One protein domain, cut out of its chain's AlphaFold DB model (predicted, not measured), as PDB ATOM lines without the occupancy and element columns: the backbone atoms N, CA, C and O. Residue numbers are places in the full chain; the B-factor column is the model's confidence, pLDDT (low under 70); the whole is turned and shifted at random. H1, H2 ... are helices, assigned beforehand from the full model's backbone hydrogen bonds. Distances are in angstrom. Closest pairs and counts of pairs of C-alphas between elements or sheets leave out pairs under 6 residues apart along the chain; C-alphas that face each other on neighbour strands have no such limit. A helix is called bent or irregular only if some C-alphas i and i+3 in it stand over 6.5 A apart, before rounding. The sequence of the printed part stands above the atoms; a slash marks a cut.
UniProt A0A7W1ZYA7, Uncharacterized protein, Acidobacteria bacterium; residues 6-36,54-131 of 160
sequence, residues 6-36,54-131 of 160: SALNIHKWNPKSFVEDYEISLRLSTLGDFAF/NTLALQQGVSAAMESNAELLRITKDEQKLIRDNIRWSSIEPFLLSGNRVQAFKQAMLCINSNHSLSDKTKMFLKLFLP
ATOM      1  N   SER A   6    -159.291  41.115  82.535       93.88
ATOM      2  CA  SER A   6    -158.834  39.860  83.142       93.88
ATOM      3  C   SER A   6    -157.901  39.064  82.225       93.88
ATOM      4  O   SER A   6    -156.922  38.508  82.707       93.88
ATOM      5  N   ALA A   7    -158.149  39.064  80.914       92.50
ATOM      6  CA  ALA A   7    -157.301  38.377  79.946       92.50
ATOM      7  C   ALA A   7    -155.943  39.086  79.770       92.50
ATOM      8  O   ALA A   7    -154.902  38.433  79.751       92.50
ATOM      9  N   LEU A   8    -155.939  40.426  79.750       91.88
ATOM     10  CA  LEU A   8    -154.711  41.238  79.699       91.88
ATOM     11  C   LEU A   8    -153.858  41.152  80.978       91.88
ATOM     12  O   LEU A   8    -152.660  41.424  80.945       91.88
ATOM     13  N   ASN A   9    -154.455  40.783  82.114       92.44
ATOM     14  CA  ASN A   9    -153.697  40.536  83.343       92.44
ATOM     15  C   ASN A   9    -152.884  39.234  83.269       92.44
ATOM     16  O   ASN A   9    -151.833  39.151  83.904       92.44
ATOM     17  N   ILE A  10    -153.368  38.243  82.512       93.50
ATOM     18  CA  ILE A  10    -152.685  36.963  82.292       93.50
ATOM     19  C   ILE A  10    -151.590  37.150  81.241       93.50
ATOM     20  O   ILE A  10    -150.416  36.905  81.508       93.50
ATOM     21  N   HIS A  11    -151.971  37.650  80.064       93.31
ATOM     22  CA  HIS A  11    -151.051  37.908  78.961       93.31
ATOM     23  C   HIS A  11    -150.793  39.401  78.843       93.31
ATOM     24  O   HIS A  11    -151.642  40.157  78.374       93.31
ATOM     25  N   LYS A  12    -149.608  39.825  79.280       88.62
ATOM     26  CA  LYS A  12    -149.189  41.226  79.217       88.62
ATOM     27  C   LYS A  12    -148.626  41.580  77.842       88.62
ATOM     28  O   LYS A  12    -148.063  40.739  77.136       88.62
ATOM     29  N   TRP A  13    -148.738  42.864  77.521       90.31
ATOM     30  CA  TRP A  13    -148.091  43.494  76.378       90.31
ATOM     31  C   TRP A  13    -146.578  43.257  76.386       90.31
ATOM     32  O   TRP A  13    -145.934  43.321  77.438       90.31
ATOM     33  N   ASN A  14    -146.017  42.989  75.207       89.56
ATOM     34  CA  ASN A  14    -144.579  42.864  75.007       89.56
ATOM     35  C   ASN A  14    -144.068  44.087  74.229       89.56
ATOM     36  O   ASN A  14    -144.116  44.078  72.998       89.56
ATOM     37  N   PRO A  15    -143.511  45.104  74.908       87.50
ATOM     38  CA  PRO A  15    -143.079  46.338  74.251       87.50
ATOM     39  C   PRO A  15    -141.856  46.143  73.344       87.50
ATOM     40  O   PRO A  15    -141.481  47.046  72.603       87.50
ATOM     41  N   LYS A  16    -141.197  44.979  73.407       88.50
ATOM     42  CA  LYS A  16    -140.073  44.636  72.527       88.50
ATOM     43  C   LYS A  16    -140.535  44.032  71.199       88.50
ATOM     44  O   LYS A  16    -139.707  43.822  70.315       88.50
ATOM     45  N   SER A  17    -141.822  43.719  71.063       88.12
ATOM     46  CA  SER A  17    -142.370  43.137  69.846       88.12
ATOM     47  C   SER A  17    -142.505  44.177  68.744       88.12
ATOM     48  O   SER A  17    -143.092  45.237  68.942       88.12
ATOM     49  N   PHE A  18    -142.021  43.848  67.546       87.00
ATOM     50  CA  PHE A  18    -142.257  44.673  66.359       87.00
ATOM     51  C   PHE A  18    -143.734  44.666  65.926       87.00
ATOM     52  O   PHE A  18    -144.212  45.622  65.320       87.00
ATOM     53  N   VAL A  19    -144.449  43.578  66.226       89.69
ATOM     54  CA  VAL A  19    -145.862  43.349  65.883       89.69
ATOM     55  C   VAL A  19    -146.671  43.119  67.153       89.69
ATOM     56  O   VAL A  19    -147.327  42.098  67.335       89.69
ATOM     57  N   GLU A  20    -146.572  44.073  68.071       90.81
ATOM     58  CA  GLU A  20    -147.137  43.978  69.414       90.81
ATOM     59  C   GLU A  20    -148.638  43.622  69.422       90.81
ATOM     60  O   GLU A  20    -149.071  42.772  70.202       90.81
ATOM     61  N   ASP A  21    -149.423  44.222  68.524       89.25
ATOM     62  CA  ASP A  21    -150.861  43.978  68.363       89.25
ATOM     63  C   ASP A  21    -151.184  42.551  67.890       89.25
ATOM     64  O   ASP A  21    -152.158  41.935  68.336       89.25
ATOM     65  N   TYR A  22    -150.351  42.000  67.015       89.88
ATOM     66  CA  TYR A  22    -150.441  40.616  66.574       89.88
ATOM     67  C   TYR A  22    -150.013  39.642  67.678       89.88
ATOM     68  O   TYR A  22    -150.725  38.680  67.957       89.88
ATOM     69  N   GLU A  23    -148.888  39.904  68.349       92.94
ATOM     70  CA  GLU A  23    -148.361  39.035  69.405       92.94
ATOM     71  C   GLU A  23    -149.323  38.928  70.590       92.94
ATOM     72  O   GLU A  23    -149.582  37.825  71.075       92.94
ATOM     73  N   ILE A  24    -149.904  40.046  71.040       93.19
ATOM     74  CA  ILE A  24    -150.890  39.998  72.124       93.19
ATOM     75  C   ILE A  24    -152.121  39.187  71.711       93.19
ATOM     76  O   ILE A  24    -152.645  38.421  72.516       93.19
ATOM     77  N   SER A  25    -152.548  39.291  70.450       91.88
ATOM     78  CA  SER A  25    -153.697  38.546  69.931       91.88
ATOM     79  C   SER A  25    -153.420  37.040  69.898       91.88
ATOM     80  O   SER A  25    -154.281  36.265  70.307       91.88
ATOM     81  N   LEU A  26    -152.209  36.628  69.501       91.25
ATOM     82  CA  LEU A  26    -151.772  35.227  69.556       91.25
ATOM     83  C   LEU A  26    -151.799  34.671  70.979       91.25
ATOM     84  O   LEU A  26    -152.263  33.562  71.216       91.25
ATOM     85  N   ARG A  27    -151.297  35.429  71.954       93.00
ATOM     86  CA  ARG A  27    -151.310  34.969  73.347       93.00
ATOM     87  C   ARG A  27    -152.731  34.852  73.871       93.00
ATOM     88  O   ARG A  27    -153.088  33.847  74.479       93.00
ATOM     89  N   LEU A  28    -153.557  35.860  73.612       93.06
ATOM     90  CA  LEU A  28    -154.943  35.889  74.065       93.06
ATOM     91  C   LEU A  28    -155.801  34.783  73.438       93.06
ATOM     92  O   LEU A  28    -156.697  34.299  74.126       93.06
ATOM     93  N   SER A  29    -155.500  34.314  72.218       91.31
ATOM     94  CA  SER A  29    -156.235  33.191  71.610       91.31
ATOM     95  C   SER A  29    -156.071  31.874  72.372       91.31
ATOM     96  O   SER A  29    -156.875  30.967  72.201       91.31
ATOM     97  N   THR A  30    -155.071  31.758  73.253       92.19
ATOM     98  CA  THR A  30    -154.930  30.586  74.136       92.19
ATOM     99  C   THR A  30    -155.925  30.559  75.294       92.19
ATOM    100  O   THR A  30    -156.102  29.518  75.920       92.19
ATOM    101  N   LEU A  31    -156.571  31.690  75.596       91.88
ATOM    102  CA  LEU A  31    -157.535  31.810  76.695       91.88
ATOM    103  C   LEU A  31    -158.983  31.579  76.249       91.88
ATOM    104  O   LEU A  31    -159.866  31.456  77.097       91.88
ATOM    105  N   GLY A  32    -159.235  31.555  74.942       88.81
ATOM    106  CA  GLY A  32    -160.555  31.362  74.359       88.81
ATOM    107  C   GLY A  32    -160.691  32.032  72.997       88.81
ATOM    108  O   GLY A  32    -159.796  32.742  72.532       88.81
ATOM    109  N   ASP A  33    -161.842  31.810  72.375       88.56
ATOM    110  CA  ASP A  33    -162.098  32.262  71.015       88.56
ATOM    111  C   ASP A  33    -162.375  33.764  70.931       88.56
ATOM    112  O   ASP A  33    -163.020  34.377  71.790       88.56
ATOM    113  N   PHE A  34    -161.925  34.356  69.828       90.12
ATOM    114  CA  PHE A  34    -162.311  35.705  69.454       90.12
ATOM    115  C   PHE A  34    -163.685  35.699  68.787       90.12
ATOM    116  O   PHE A  34    -163.912  34.990  67.809       90.12
ATOM    117  N   ALA A  35    -164.583  36.559  69.266       90.62
ATOM    118  CA  ALA A  35    -165.820  36.864  68.559       90.62
ATOM    119  C   ALA A  35    -165.545  37.874  67.436       90.62
ATOM    120  O   ALA A  35    -164.971  38.943  67.672       90.62
ATOM    121  N   PHE A  36    -165.962  37.540  66.216       89.00
ATOM    122  CA  PHE A  36    -165.899  38.444  65.073       89.00
ATOM    123  C   PHE A  36    -167.183  39.272  64.983       89.00
ATOM    124  O   PHE A  36    -168.279  38.719  64.950       89.00
ATOM    125  N   ASN A  54    -143.585  48.387  55.069       77.69
ATOM    126  CA  ASN A  54    -142.418  47.513  55.034       77.69
ATOM    127  C   ASN A  54    -142.857  46.050  55.188       77.69
ATOM    128  O   ASN A  54    -142.811  45.467  56.271       77.69
ATOM    129  N   THR A  55    -143.301  45.467  54.073       79.25
ATOM    130  CA  THR A  55    -143.808  44.087  54.000       79.25
ATOM    131  C   THR A  55    -142.821  43.068  54.577       79.25
ATOM    132  O   THR A  55    -143.240  42.144  55.270       79.25
ATOM    133  N   LEU A  56    -141.516  43.254  54.348       82.75
ATOM    134  CA  LEU A  56    -140.490  42.329  54.835       82.75
ATOM    135  C   LEU A  56    -140.345  42.385  56.359       82.75
ATOM    136  O   LEU A  56    -140.332  41.342  57.007       82.75
ATOM    137  N   ALA A  57    -140.264  43.590  56.931       84.38
ATOM    138  CA  ALA A  57    -140.158  43.756  58.380       84.38
ATOM    139  C   ALA A  57    -141.406  43.217  59.096       84.38
ATOM    140  O   ALA A  57    -141.289  42.525  60.103       84.38
ATOM    141  N   LEU A  58    -142.595  43.461  58.533       84.69
ATOM    142  CA  LEU A  58    -143.848  42.916  59.056       84.69
ATOM    143  C   LEU A  58    -143.834  41.381  59.053       84.69
ATOM    144  O   LEU A  58    -144.105  40.759  60.074       84.69
ATOM    145  N   GLN A  59    -143.462  40.770  57.929       85.25
ATOM    146  CA  GLN A  59    -143.349  39.319  57.793       85.25
ATOM    147  C   GLN A  59    -142.367  38.706  58.807       85.25
ATOM    148  O   GLN A  59    -142.655  37.664  59.404       85.25
ATOM    149  N   GLN A  60    -141.203  39.333  58.989       87.81
ATOM    150  CA  GLN A  60    -140.197  38.897  59.957       87.81
ATOM    151  C   GLN A  60    -140.714  39.029  61.391       87.81
ATOM    152  O   GLN A  60    -140.582  38.085  62.164       87.81
ATOM    153  N   GLY A  61    -141.363  40.150  61.718       89.25
ATOM    154  CA  GLY A  61    -141.978  40.374  63.024       89.25
ATOM    155  C   GLY A  61    -143.047  39.333  63.352       89.25
ATOM    156  O   GLY A  61    -143.002  38.740  64.423       89.25
ATOM    157  N   VAL A  62    -143.952  39.040  62.411       89.19
ATOM    158  CA  VAL A  62    -144.974  37.987  62.562       89.19
ATOM    159  C   VAL A  62    -144.326  36.622  62.798       89.19
ATOM    160  O   VAL A  62    -144.734  35.898  63.703       89.19
ATOM    161  N   SER A  63    -143.292  36.275  62.024       87.88
ATOM    162  CA  SER A  63    -142.591  34.992  62.182       87.88
ATOM    163  C   SER A  63    -141.909  34.884  63.551       87.88
ATOM    164  O   SER A  63    -142.050  33.865  64.217       87.88
ATOM    165  N   ALA A  64    -141.235  35.944  64.002       90.31
ATOM    166  CA  ALA A  64    -140.579  35.986  65.308       90.31
ATOM    167  C   ALA A  64    -141.587  35.935  66.472       90.31
ATOM    168  O   ALA A  64    -141.360  35.246  67.469       90.31
ATOM    169  N   ALA A  65    -142.730  36.617  66.343       90.50
ATOM    170  CA  ALA A  65    -143.811  36.545  67.323       90.50
ATOM    171  C   ALA A  65    -144.383  35.120  67.418       90.50
ATOM    172  O   ALA A  65    -144.583  34.613  68.516       90.50
ATOM    173  N   MET A  66    -144.576  34.434  66.290       89.25
ATOM    174  CA  MET A  66    -145.000  33.030  66.276       89.25
ATOM    175  C   MET A  66    -143.965  32.100  66.922       89.25
ATOM    176  O   MET A  66    -144.324  31.296  67.777       89.25
ATOM    177  N   GLU A  67    -142.688  32.222  66.551       89.12
ATOM    178  CA  GLU A  67    -141.601  31.392  67.093       89.12
ATOM    179  C   GLU A  67    -141.461  31.562  68.613       89.12
ATOM    180  O   GLU A  67    -141.399  30.578  69.346       89.12
ATOM    181  N   SER A  68    -141.485  32.803  69.103       90.69
ATOM    182  CA  SER A  68    -141.372  33.109  70.538       90.69
ATOM    183  C   SER A  68    -142.569  32.654  71.377       90.69
ATOM    184  O   SER A  68    -142.448  32.538  72.594       90.69
ATOM    185  N   ASN A  69    -143.716  32.383  70.749       90.69
ATOM    186  CA  ASN A  69    -144.920  31.892  71.420       90.69
ATOM    187  C   ASN A  69    -145.255  30.443  71.043       90.69
ATOM    188  O   ASN A  69    -146.332  29.960  71.384       90.69
ATOM    189  N   ALA A  70    -144.353  29.729  70.365       89.00
ATOM    190  CA  ALA A  70    -144.639  28.402  69.833       89.00
ATOM    191  C   ALA A  70    -145.024  27.379  70.914       89.00
ATOM    192  O   ALA A  70    -145.978  26.622  70.744       89.00
ATOM    193  N   GLU A  71    -144.317  27.389  72.044       90.00
ATOM    194  CA  GLU A  71    -144.611  26.504  73.177       90.00
ATOM    195  C   GLU A  71    -145.977  26.812  73.792       90.00
ATOM    196  O   GLU A  71    -146.772  25.907  74.043       90.00
ATOM    197  N   LEU A  72    -146.280  28.102  73.966       89.75
ATOM    198  CA  LEU A  72    -147.560  28.569  74.493       89.75
ATOM    199  C   LEU A  72    -148.726  28.157  73.583       89.75
ATOM    200  O   LEU A  72    -149.773  27.734  74.068       89.75
ATOM    201  N   LEU A  73    -148.529  28.250  72.268       87.31
ATOM    202  CA  LEU A  73    -149.507  27.869  71.250       87.31
ATOM    203  C   LEU A  73    -149.570  26.354  71.006       87.31
ATOM    204  O   LEU A  73    -150.439  25.902  70.267       87.31
ATOM    205  N   ARG A  74    -148.667  25.571  71.617       89.75
ATOM    206  CA  ARG A  74    -148.528  24.118  71.418       89.75
ATOM    207  C   ARG A  74    -148.357  23.719  69.948       89.75
ATOM    208  O   ARG A  74    -148.819  22.659  69.541       89.75
ATOM    209  N   ILE A  75    -147.681  24.560  69.164       88.12
ATOM    210  CA  ILE A  75    -147.445  24.318  67.737       88.12
ATOM    211  C   ILE A  75    -146.129  23.579  67.505       88.12
ATOM    212  O   ILE A  75    -145.062  23.946  68.006       88.12
ATOM    213  N   THR A  76    -146.196  22.545  66.680       90.00
ATOM    214  CA  THR A  76    -145.041  21.746  66.269       90.00
ATOM    215  C   THR A  76    -144.134  22.515  65.304       90.00
ATOM    216  O   THR A  76    -144.515  23.528  64.710       90.00
ATOM    217  N   LYS A  77    -142.902  22.029  65.107       88.38
ATOM    218  CA  LYS A  77    -141.966  22.624  64.136       88.38
ATOM    219  C   LYS A  77    -142.490  22.554  62.697       88.38
ATOM    220  O   LYS A  77    -142.243  23.475  61.919       88.38
ATOM    221  N   ASP A  78    -143.230  21.501  62.360       86.69
ATOM    222  CA  ASP A  78    -143.813  21.336  61.028       86.69
ATOM    223  C   ASP A  78    -144.953  22.331  60.794       86.69
ATOM    224  O   ASP A  78    -144.988  22.995  59.757       86.69
ATOM    225  N   GLU A  79    -145.819  22.545  61.786       86.50
ATOM    226  CA  GLU A  79    -146.856  23.585  61.729       86.50
ATOM    227  C   GLU A  79    -146.248  24.987  61.651       86.50
ATOM    228  O   GLU A  79    -146.685  25.809  60.848       86.50
ATOM    229  N   GLN A  80    -145.183  25.259  62.412       85.69
ATOM    230  CA  GLN A  80    -144.454  26.526  62.314       85.69
ATOM    231  C   GLN A  80    -143.881  26.753  60.912       85.69
ATOM    232  O   GLN A  80    -143.920  27.874  60.399       85.69
ATOM    233  N   LYS A  81    -143.350  25.704  60.275       87.69
ATOM    234  CA  LYS A  81    -142.869  25.773  58.892       87.69
ATOM    235  C   LYS A  81    -144.019  26.077  57.931       87.69
ATOM    236  O   LYS A  81    -143.892  26.999  57.131       87.69
ATOM    237  N   LEU A  82    -145.146  25.376  58.056       86.69
ATOM    238  CA  LEU A  82    -146.333  25.608  57.229       86.69
ATOM    239  C   LEU A  82    -146.862  27.038  57.371       86.69
ATOM    240  O   LEU A  82    -147.105  27.710  56.371       86.69
ATOM    241  N   ILE A  83    -146.984  27.542  58.602       84.44
ATOM    242  CA  ILE A  83    -147.434  28.913  58.870       84.44
ATOM    243  C   ILE A  83    -146.456  29.924  58.264       84.44
ATOM    244  O   ILE A  83    -146.880  30.870  57.601       84.44
ATOM    245  N   ARG A  84    -145.144  29.717  58.425       86.88
ATOM    246  CA  ARG A  84    -144.114  30.589  57.843       86.88
ATOM    247  C   ARG A  84    -144.193  30.631  56.322       86.88
ATOM    248  O   ARG A  84    -144.086  31.711  55.740       86.88
ATOM    249  N   ASP A  85    -144.377  29.480  55.687       87.44
ATOM    250  CA  ASP A  85    -144.507  29.384  54.236       87.44
ATOM    251  C   ASP A  85    -145.805  30.050  53.756       87.44
ATOM    252  O   ASP A  85    -145.768  30.811  52.792       87.44
ATOM    253  N   ASN A  86    -146.910  29.915  54.495       86.50
ATOM    254  CA  ASN A  86    -148.158  30.634  54.215       86.50
ATOM    255  C   ASN A  86    -147.996  32.159  54.337       86.50
ATOM    256  O   ASN A  86    -148.448  32.910  53.467       86.50
ATOM    257  N   ILE A  87    -147.319  32.642  55.385       85.69
ATOM    258  CA  ILE A  87    -147.035  34.074  55.554       85.69
ATOM    259  C   ILE A  87    -146.171  34.563  54.384       85.69
ATOM    260  O   ILE A  87    -146.495  35.578  53.764       85.69
ATOM    261  N   ARG A  88    -145.105  33.830  54.033       87.69
ATOM    262  CA  ARG A  88    -144.261  34.135  52.866       87.69
ATOM    263  C   ARG A  88    -145.085  34.211  51.591       87.69
ATOM    264  O   ARG A  88    -144.996  35.215  50.888       87.69
ATOM    265  N   TRP A  89    -145.917  33.214  51.327       88.00
ATOM    266  CA  TRP A  89    -146.767  33.161  50.147       88.00
ATOM    267  C   TRP A  89    -147.700  34.366  50.045       88.00
ATOM    268  O   TRP A  89    -147.727  35.054  49.023       88.00
ATOM    269  N   SER A  90    -148.392  34.689  51.141       85.31
ATOM    270  CA  SER A  90    -149.290  35.848  51.202       85.31
ATOM    271  C   SER A  90    -148.566  37.187  51.004       85.31
ATOM    272  O   SER A  90    -149.159  38.141  50.502       85.31
ATOM    273  N   SER A  91    -147.269  37.259  51.326       84.31
ATOM    274  CA  SER A  91    -146.449  38.467  51.165       84.31
ATOM    275  C   SER A  91    -145.989  38.730  49.723       84.31
ATOM    276  O   SER A  91    -145.625  39.864  49.402       84.31
ATOM    277  N   ILE A  92    -146.047  37.730  48.829       87.81
ATOM    278  CA  ILE A  92    -145.589  37.861  47.432       87.81
ATOM    279  C   ILE A  92    -146.394  38.938  46.693       87.81
ATOM    280  O   ILE A  92    -145.822  39.787  46.007       87.81
ATOM    281  N   GLU A  93    -147.719  38.940  46.848       84.88
ATOM    282  CA  GLU A  93    -148.591  39.902  46.169       84.88
ATOM    283  C   GLU A  93    -148.351  41.354  46.627       84.88
ATOM    284  O   GLU A  93    -148.161  42.217  45.766       84.88
ATOM    285  N   PRO A  94    -148.242  41.660  47.932       82.75
ATOM    286  CA  PRO A  94    -147.766  42.962  48.400       82.75
ATOM    287  C   PRO A  94    -146.419  43.408  47.795       82.75
ATOM    288  O   PRO A  94    -146.279  44.573  47.405       82.75
ATOM    289  N   PHE A  95    -145.437  42.508  47.636       84.25
ATOM    290  CA  PHE A  95    -144.173  42.840  46.961       84.25
ATOM    291  C   PHE A  95    -144.367  43.159  45.469       84.25
ATOM    292  O   PHE A  95    -143.800  44.130  44.967       84.25
ATOM    293  N   LEU A  96    -145.222  42.412  44.763       83.62
ATOM    294  CA  LEU A  96    -145.581  42.711  43.370       83.62
ATOM    295  C   LEU A  96    -146.265  44.078  43.234       83.62
ATOM    296  O   LEU A  96    -145.934  44.857  42.338       83.62
ATOM    297  N   LEU A  97    -147.196  44.385  44.140       79.00
ATOM    298  CA  LEU A  97    -147.971  45.629  44.140       79.00
ATOM    299  C   LEU A  97    -147.143  46.862  44.509       79.00
ATOM    300  O   LEU A  97    -147.481  47.968  44.086       79.00
ATOM    301  N   SER A  98    -146.079  46.685  45.291       76.31
ATOM    302  CA  SER A  98    -145.112  47.740  45.621       76.31
ATOM    303  C   SER A  98    -144.013  47.906  44.563       76.31
ATOM    304  O   SER A  98    -143.220  48.838  44.653       76.31
ATOM    305  N   GLY A  99    -143.983  47.044  43.539       79.56
ATOM    306  CA  GLY A  99    -142.982  47.062  42.469       79.56
ATOM    307  C   GLY A  99    -141.680  46.326  42.809       79.56
ATOM    308  O   GLY A  99    -140.787  46.252  41.967       79.56
ATOM    309  N   ASN A 100    -141.567  45.725  43.997       84.69
ATOM    310  CA  ASN A 100    -140.376  45.001  44.435       84.69
ATOM    311  C   ASN A 100    -140.364  43.547  43.919       84.69
ATOM    312  O   ASN A 100    -140.550  42.582  44.662       84.69
ATOM    313  N   ARG A 101    -140.147  43.388  42.609       85.56
ATOM    314  CA  ARG A 101    -140.194  42.082  41.926       85.56
ATOM    315  C   ARG A 101    -139.110  41.114  42.365       85.56
ATOM    316  O   ARG A 101    -139.371  39.920  42.424       85.56
ATOM    317  N   VAL A 102    -137.917  41.620  42.672       88.38
ATOM    318  CA  VAL A 102    -136.799  40.782  43.123       88.38
ATOM    319  C   VAL A 102    -137.175  40.076  44.421       88.38
ATOM    320  O   VAL A 102    -137.009  38.863  44.529       88.38
ATOM    321  N   GLN A 103    -137.761  40.802  45.380       86.62
ATOM    322  CA  GLN A 103    -138.237  40.190  46.619       86.62
ATOM    323  C   GLN A 103    -139.433  39.269  46.376       86.62
ATOM    324  O   GLN A 103    -139.441  38.160  46.900       86.62
ATOM    325  N   ALA A 104    -140.398  39.665  45.537       87.81
ATOM    326  CA  ALA A 104    -141.528  38.801  45.186       87.81
ATOM    327  C   ALA A 104    -141.065  37.455  44.597       87.81
ATOM    328  O   ALA A 104    -141.524  36.397  45.020       87.81
ATOM    329  N   PHE A 105    -140.106  37.491  43.668       89.38
ATOM    330  CA  PHE A 105    -139.529  36.300  43.051       89.38
ATOM    331  C   PHE A 105    -138.756  35.455  44.064       89.38
ATOM    332  O   PHE A 105    -138.955  34.245  44.136       89.38
ATOM    333  N   LYS A 106    -137.921  36.084  44.901       90.50
ATOM    334  CA  LYS A 106    -137.177  35.390  45.960       90.50
ATOM    335  C   LYS A 106    -138.119  34.646  46.912       90.50
ATOM    336  O   LYS A 106    -137.880  33.480  47.208       90.50
ATOM    337  N   GLN A 107    -139.195  35.295  47.359       88.94
ATOM    338  CA  GLN A 107    -140.195  34.672  48.232       88.94
ATOM    339  C   GLN A 107    -140.932  33.526  47.521       88.94
ATOM    340  O   GLN A 107    -141.116  32.466  48.115       88.94
ATOM    341  N   ALA A 108    -141.286  33.694  46.242       87.88
ATOM    342  CA  ALA A 108    -141.927  32.644  45.449       87.88
ATOM    343  C   ALA A 108    -141.040  31.399  45.295       87.88
ATOM    344  O   ALA A 108    -141.518  30.284  45.495       87.88
ATOM    345  N   MET A 109    -139.743  31.578  45.016       88.94
ATOM    346  CA  MET A 109    -138.794  30.463  44.899       88.94
ATOM    347  C   MET A 109    -138.621  29.712  46.222       88.94
ATOM    348  O   MET A 109    -138.595  28.485  46.229       88.94
ATOM    349  N   LEU A 110    -138.581  30.424  47.354       88.06
ATOM    350  CA  LEU A 110    -138.526  29.792  48.678       88.06
ATOM    351  C   LEU A 110    -139.786  28.977  49.003       88.06
ATOM    352  O   LEU A 110    -139.712  28.031  49.782       88.06
ATOM    353  N   CYS A 111    -140.925  29.311  48.392       86.06
ATOM    354  CA  CYS A 111    -142.199  28.625  48.601       86.06
ATOM    355  C   CYS A 111    -142.514  27.586  47.514       86.06
ATOM    356  O   CYS A 111    -143.622  27.054  47.494       86.06
ATOM    357  N   ILE A 112    -141.594  27.261  46.600       82.62
ATOM    358  CA  ILE A 112    -141.910  26.370  45.469       82.62
ATOM    359  C   ILE A 112    -142.320  24.958  45.926       82.62
ATOM    360  O   ILE A 112    -143.252  24.371  45.374       82.62
ATOM    361  N   ASN A 113    -141.712  24.477  47.015       82.62
ATOM    362  CA  ASN A 113    -141.985  23.177  47.639       82.62
ATOM    363  C   ASN A 113    -143.036  23.240  48.761       82.62
ATOM    364  O   ASN A 113    -143.239  22.255  49.462       82.62
ATOM    365  N   SER A 114    -143.684  24.389  48.965       82.81
ATOM    366  CA  SER A 114    -144.754  24.523  49.961       82.81
ATOM    367  C   SER A 114    -146.020  23.765  49.535       82.81
ATOM    368  O   SER A 114    -146.210  23.466  48.352       82.81
ATOM    369  N   ASN A 115    -146.927  23.524  50.482       82.50
ATOM    370  CA  ASN A 115    -148.185  22.795  50.268       82.50
ATOM    371  C   ASN A 115    -149.258  23.578  49.479       82.50
ATOM    372  O   ASN A 115    -150.419  23.176  49.452       82.50
ATOM    373  N   HIS A 116    -148.910  24.692  48.828       81.38
ATOM    374  CA  HIS A 116    -149.855  25.434  47.993       81.38
ATOM    375  C   HIS A 116    -150.240  24.669  46.722       81.38
ATOM    376  O   HIS A 116    -149.422  23.948  46.138       81.38
ATOM    377  N   SER A 117    -151.481  24.878  46.269       85.31
ATOM    378  CA  SER A 117    -152.016  24.232  45.070       85.31
ATOM    379  C   SER A 117    -151.190  24.585  43.829       85.31
ATOM    380  O   SER A 117    -150.668  25.698  43.694       85.31
ATOM    381  N   LEU A 118    -151.097  23.649  42.881       83.12
ATOM    382  CA  LEU A 118    -150.390  23.890  41.620       83.12
ATOM    383  C   LEU A 118    -151.005  25.073  40.859       83.12
ATOM    384  O   LEU A 118    -150.280  25.896  40.309       83.12
ATOM    385  N   SER A 119    -152.334  25.213  40.889       85.19
ATOM    386  CA  SER A 119    -153.029  26.345  40.274       85.19
ATOM    387  C   SER A 119    -152.634  27.688  40.882       85.19
ATOM    388  O   SER A 119    -152.441  28.652  40.140       85.19
ATOM    389  N   ASP A 120    -152.479  27.771  42.206       82.69
ATOM    390  CA  ASP A 120    -152.082  29.019  42.864       82.69
ATOM    391  C   ASP A 120    -150.630  29.357  42.564       82.69
ATOM    392  O   ASP A 120    -150.315  30.517  42.282       82.69
ATOM    393  N   LYS A 121    -149.763  28.339  42.526       85.94
ATOM    394  CA  LYS A 121    -148.372  28.494  42.099       85.94
ATOM    395  C   LYS A 121    -148.293  29.064  40.690       85.94
ATOM    396  O   LYS A 121    -147.692  30.119  40.494       85.94
ATOM    397  N   THR A 122    -148.976  28.445  39.731       85.00
ATOM    398  CA  THR A 122    -148.997  28.903  38.337       85.00
ATOM    399  C   THR A 122    -149.554  30.320  38.207       85.00
ATOM    400  O   THR A 122    -148.943  31.157  37.544       85.00
ATOM    401  N   LYS A 123    -150.665  30.641  38.886       86.62
ATOM    402  CA  LYS A 123    -151.227  32.004  38.906       86.62
ATOM    403  C   LYS A 123    -150.219  33.020  39.445       86.62
ATOM    404  O   LYS A 123    -150.097  34.109  38.884       86.62
ATOM    405  N   MET A 124    -149.495  32.684  40.511       85.94
ATOM    406  CA  MET A 124    -148.485  33.569  41.092       85.94
ATOM    407  C   MET A 124    -147.294  33.774  40.149       85.94
ATOM    408  O   MET A 124    -146.864  34.909  39.947       85.94
ATOM    409  N   PHE A 125    -146.803  32.707  39.512       85.81
ATOM    410  CA  PHE A 125    -145.737  32.811  38.515       85.81
ATOM    411  C   PHE A 125    -146.162  33.666  37.320       85.81
ATOM    412  O   PHE A 125    -145.438  34.585  36.950       85.81
ATOM    413  N   LEU A 126    -147.371  33.478  36.785       86.12
ATOM    414  CA  LEU A 126    -147.909  34.350  35.735       86.12
ATOM    415  C   LEU A 126    -147.936  35.825  36.173       86.12
ATOM    416  O   LEU A 126    -147.530  36.706  35.413       86.12
ATOM    417  N   LYS A 127    -148.339  36.112  37.422       84.00
ATOM    418  CA  LYS A 127    -148.315  37.473  37.989       84.00
ATOM    419  C   LYS A 127    -146.905  38.064  38.109       84.00
ATOM    420  O   LYS A 127    -146.764  39.275  37.951       84.00
ATOM    421  N   LEU A 128    -145.878  37.251  38.360       85.12
ATOM    422  CA  LEU A 128    -144.481  37.705  38.415       85.12
ATOM    423  C   LEU A 128    -143.981  38.210  37.055       85.12
ATOM    424  O   LEU A 128    -143.237  39.194  37.003       85.12
ATOM    425  N   PHE A 129    -144.420  37.577  35.965       81.38
ATOM    426  CA  PHE A 129    -144.022  37.942  34.602       81.38
ATOM    427  C   PHE A 129    -144.893  39.041  33.975       81.38
ATOM    428  O   PHE A 129    -144.443  39.724  33.054       81.38
ATOM    429  N   LEU A 130    -146.104  39.282  34.488       80.88
ATOM    430  CA  LEU A 130    -146.971  40.361  34.003       80.88
ATOM    431  C   LEU A 130    -146.313  41.742  34.187       80.88
ATOM    432  O   LEU A 130    -145.788  42.021  35.266       80.88
ATOM    433  N   PRO A 131    -146.356  42.661  33.201       75.00
ATOM    434  CA  PRO A 131    -145.798  44.005  33.347       75.00
ATOM    435  C   PRO A 131    -146.508  44.810  34.447       75.00
ATOM    436  O   PRO A 131    -147.716  44.696  34.653       75.00
TER     437      PRO A 131
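What this domain is: This is residues 6 to 36 and 54 to 131 of the 160 residues of an uncharacterized protein of Acidobacteria bacterium (UniProt A0A7W1ZYA7). Look for an elongated file of helices in which H2, H3, H4, H5 and H6 each touch the next, with the short H1 at one end. At the other end H4, H5 and H6 make a small up-and-down bundle, each helix running against the one before it, their centres in a triangle; H3 packs on H4 and joins H2 to it. The printed part has 109 residues with six named helices, H1 to H6 in that order, and no named strand; the class is all helix. It is only just loose, close to compact, with a radius of gyration of the C-alphas of 16.1 A, and only just elongated, with spans of 51 by 26 by 26 A.

Where its parts are: Find C-alpha 6 at (-158.834, 39.860, 83.142), where H1, residues 6 to 10, begins. H2 follows at residues 20 to 28, 12.2 A long. Past the cut, H3 is residues 55 to 68, 20.0 A long. H4, the longest, runs from C-alpha 77 at (-141.966, 22.624, 64.136) through residue 97, 31.1 A; it is only just irregular, with C-alphas 90 and 93 6.50 A apart. H5 is residues 101 to 110, 14.1 A. H6, residues 118 to 129, 16.9 A, ends at C-alpha 129, (-144.022, 37.942, 34.602).

How they stand to each other: Start at H1, which is close to H2 but not clearly touching: the closest C-alphas, of Ala 7 and Leu 28, are 6.8 A apart. H2 touches H3, at residues 62 to 66 of H3 alone, with C-alphas 23 and 65 closest at 5.6 A; the tilt is shallow, 32 degrees, the same way. H3 and H4 form a helical hairpin at 13 degrees, closest at C-alphas 63 and 84, 6.4 A. H4, with residues 88 to 96 alone, touches H5 in a second hairpin at 22 degrees; Ile 92 and Ala 104 have the closest C-alphas, 4.7 A. H5 and H6 form a third at 24 degrees, H6 touching with residues 124 to 128 alone; C-alphas 105 and 128 are closest, 6.9 A. H4 and H6 are close but not clearly touching, C-alphas 96 and 128 closest at 7.1 A, at an only just steep tilt of 36 degrees. H2 and H4 are apart. Every O i to N i+4 pair is within hydrogen-bond range in H2, H3, H5 and H6; H4 has 15 of 17, and H1 has 0 of 1 but 2 of 2 O i to N i+3 pairs.

The domain as a whole: The C-alphas farthest apart, of Ser 6 and Pro 131, are 51.6 A apart. Residues 37 to 53 are not printed; C-alphas 36 and 54 are 27.1 A apart across this cut, which lies in the link from H2 to H3. Of the links printed whole, H4 to H5 is tight and the others are short. Mean pLDDT of the printed part is 87.2, and no printed residue is under 70.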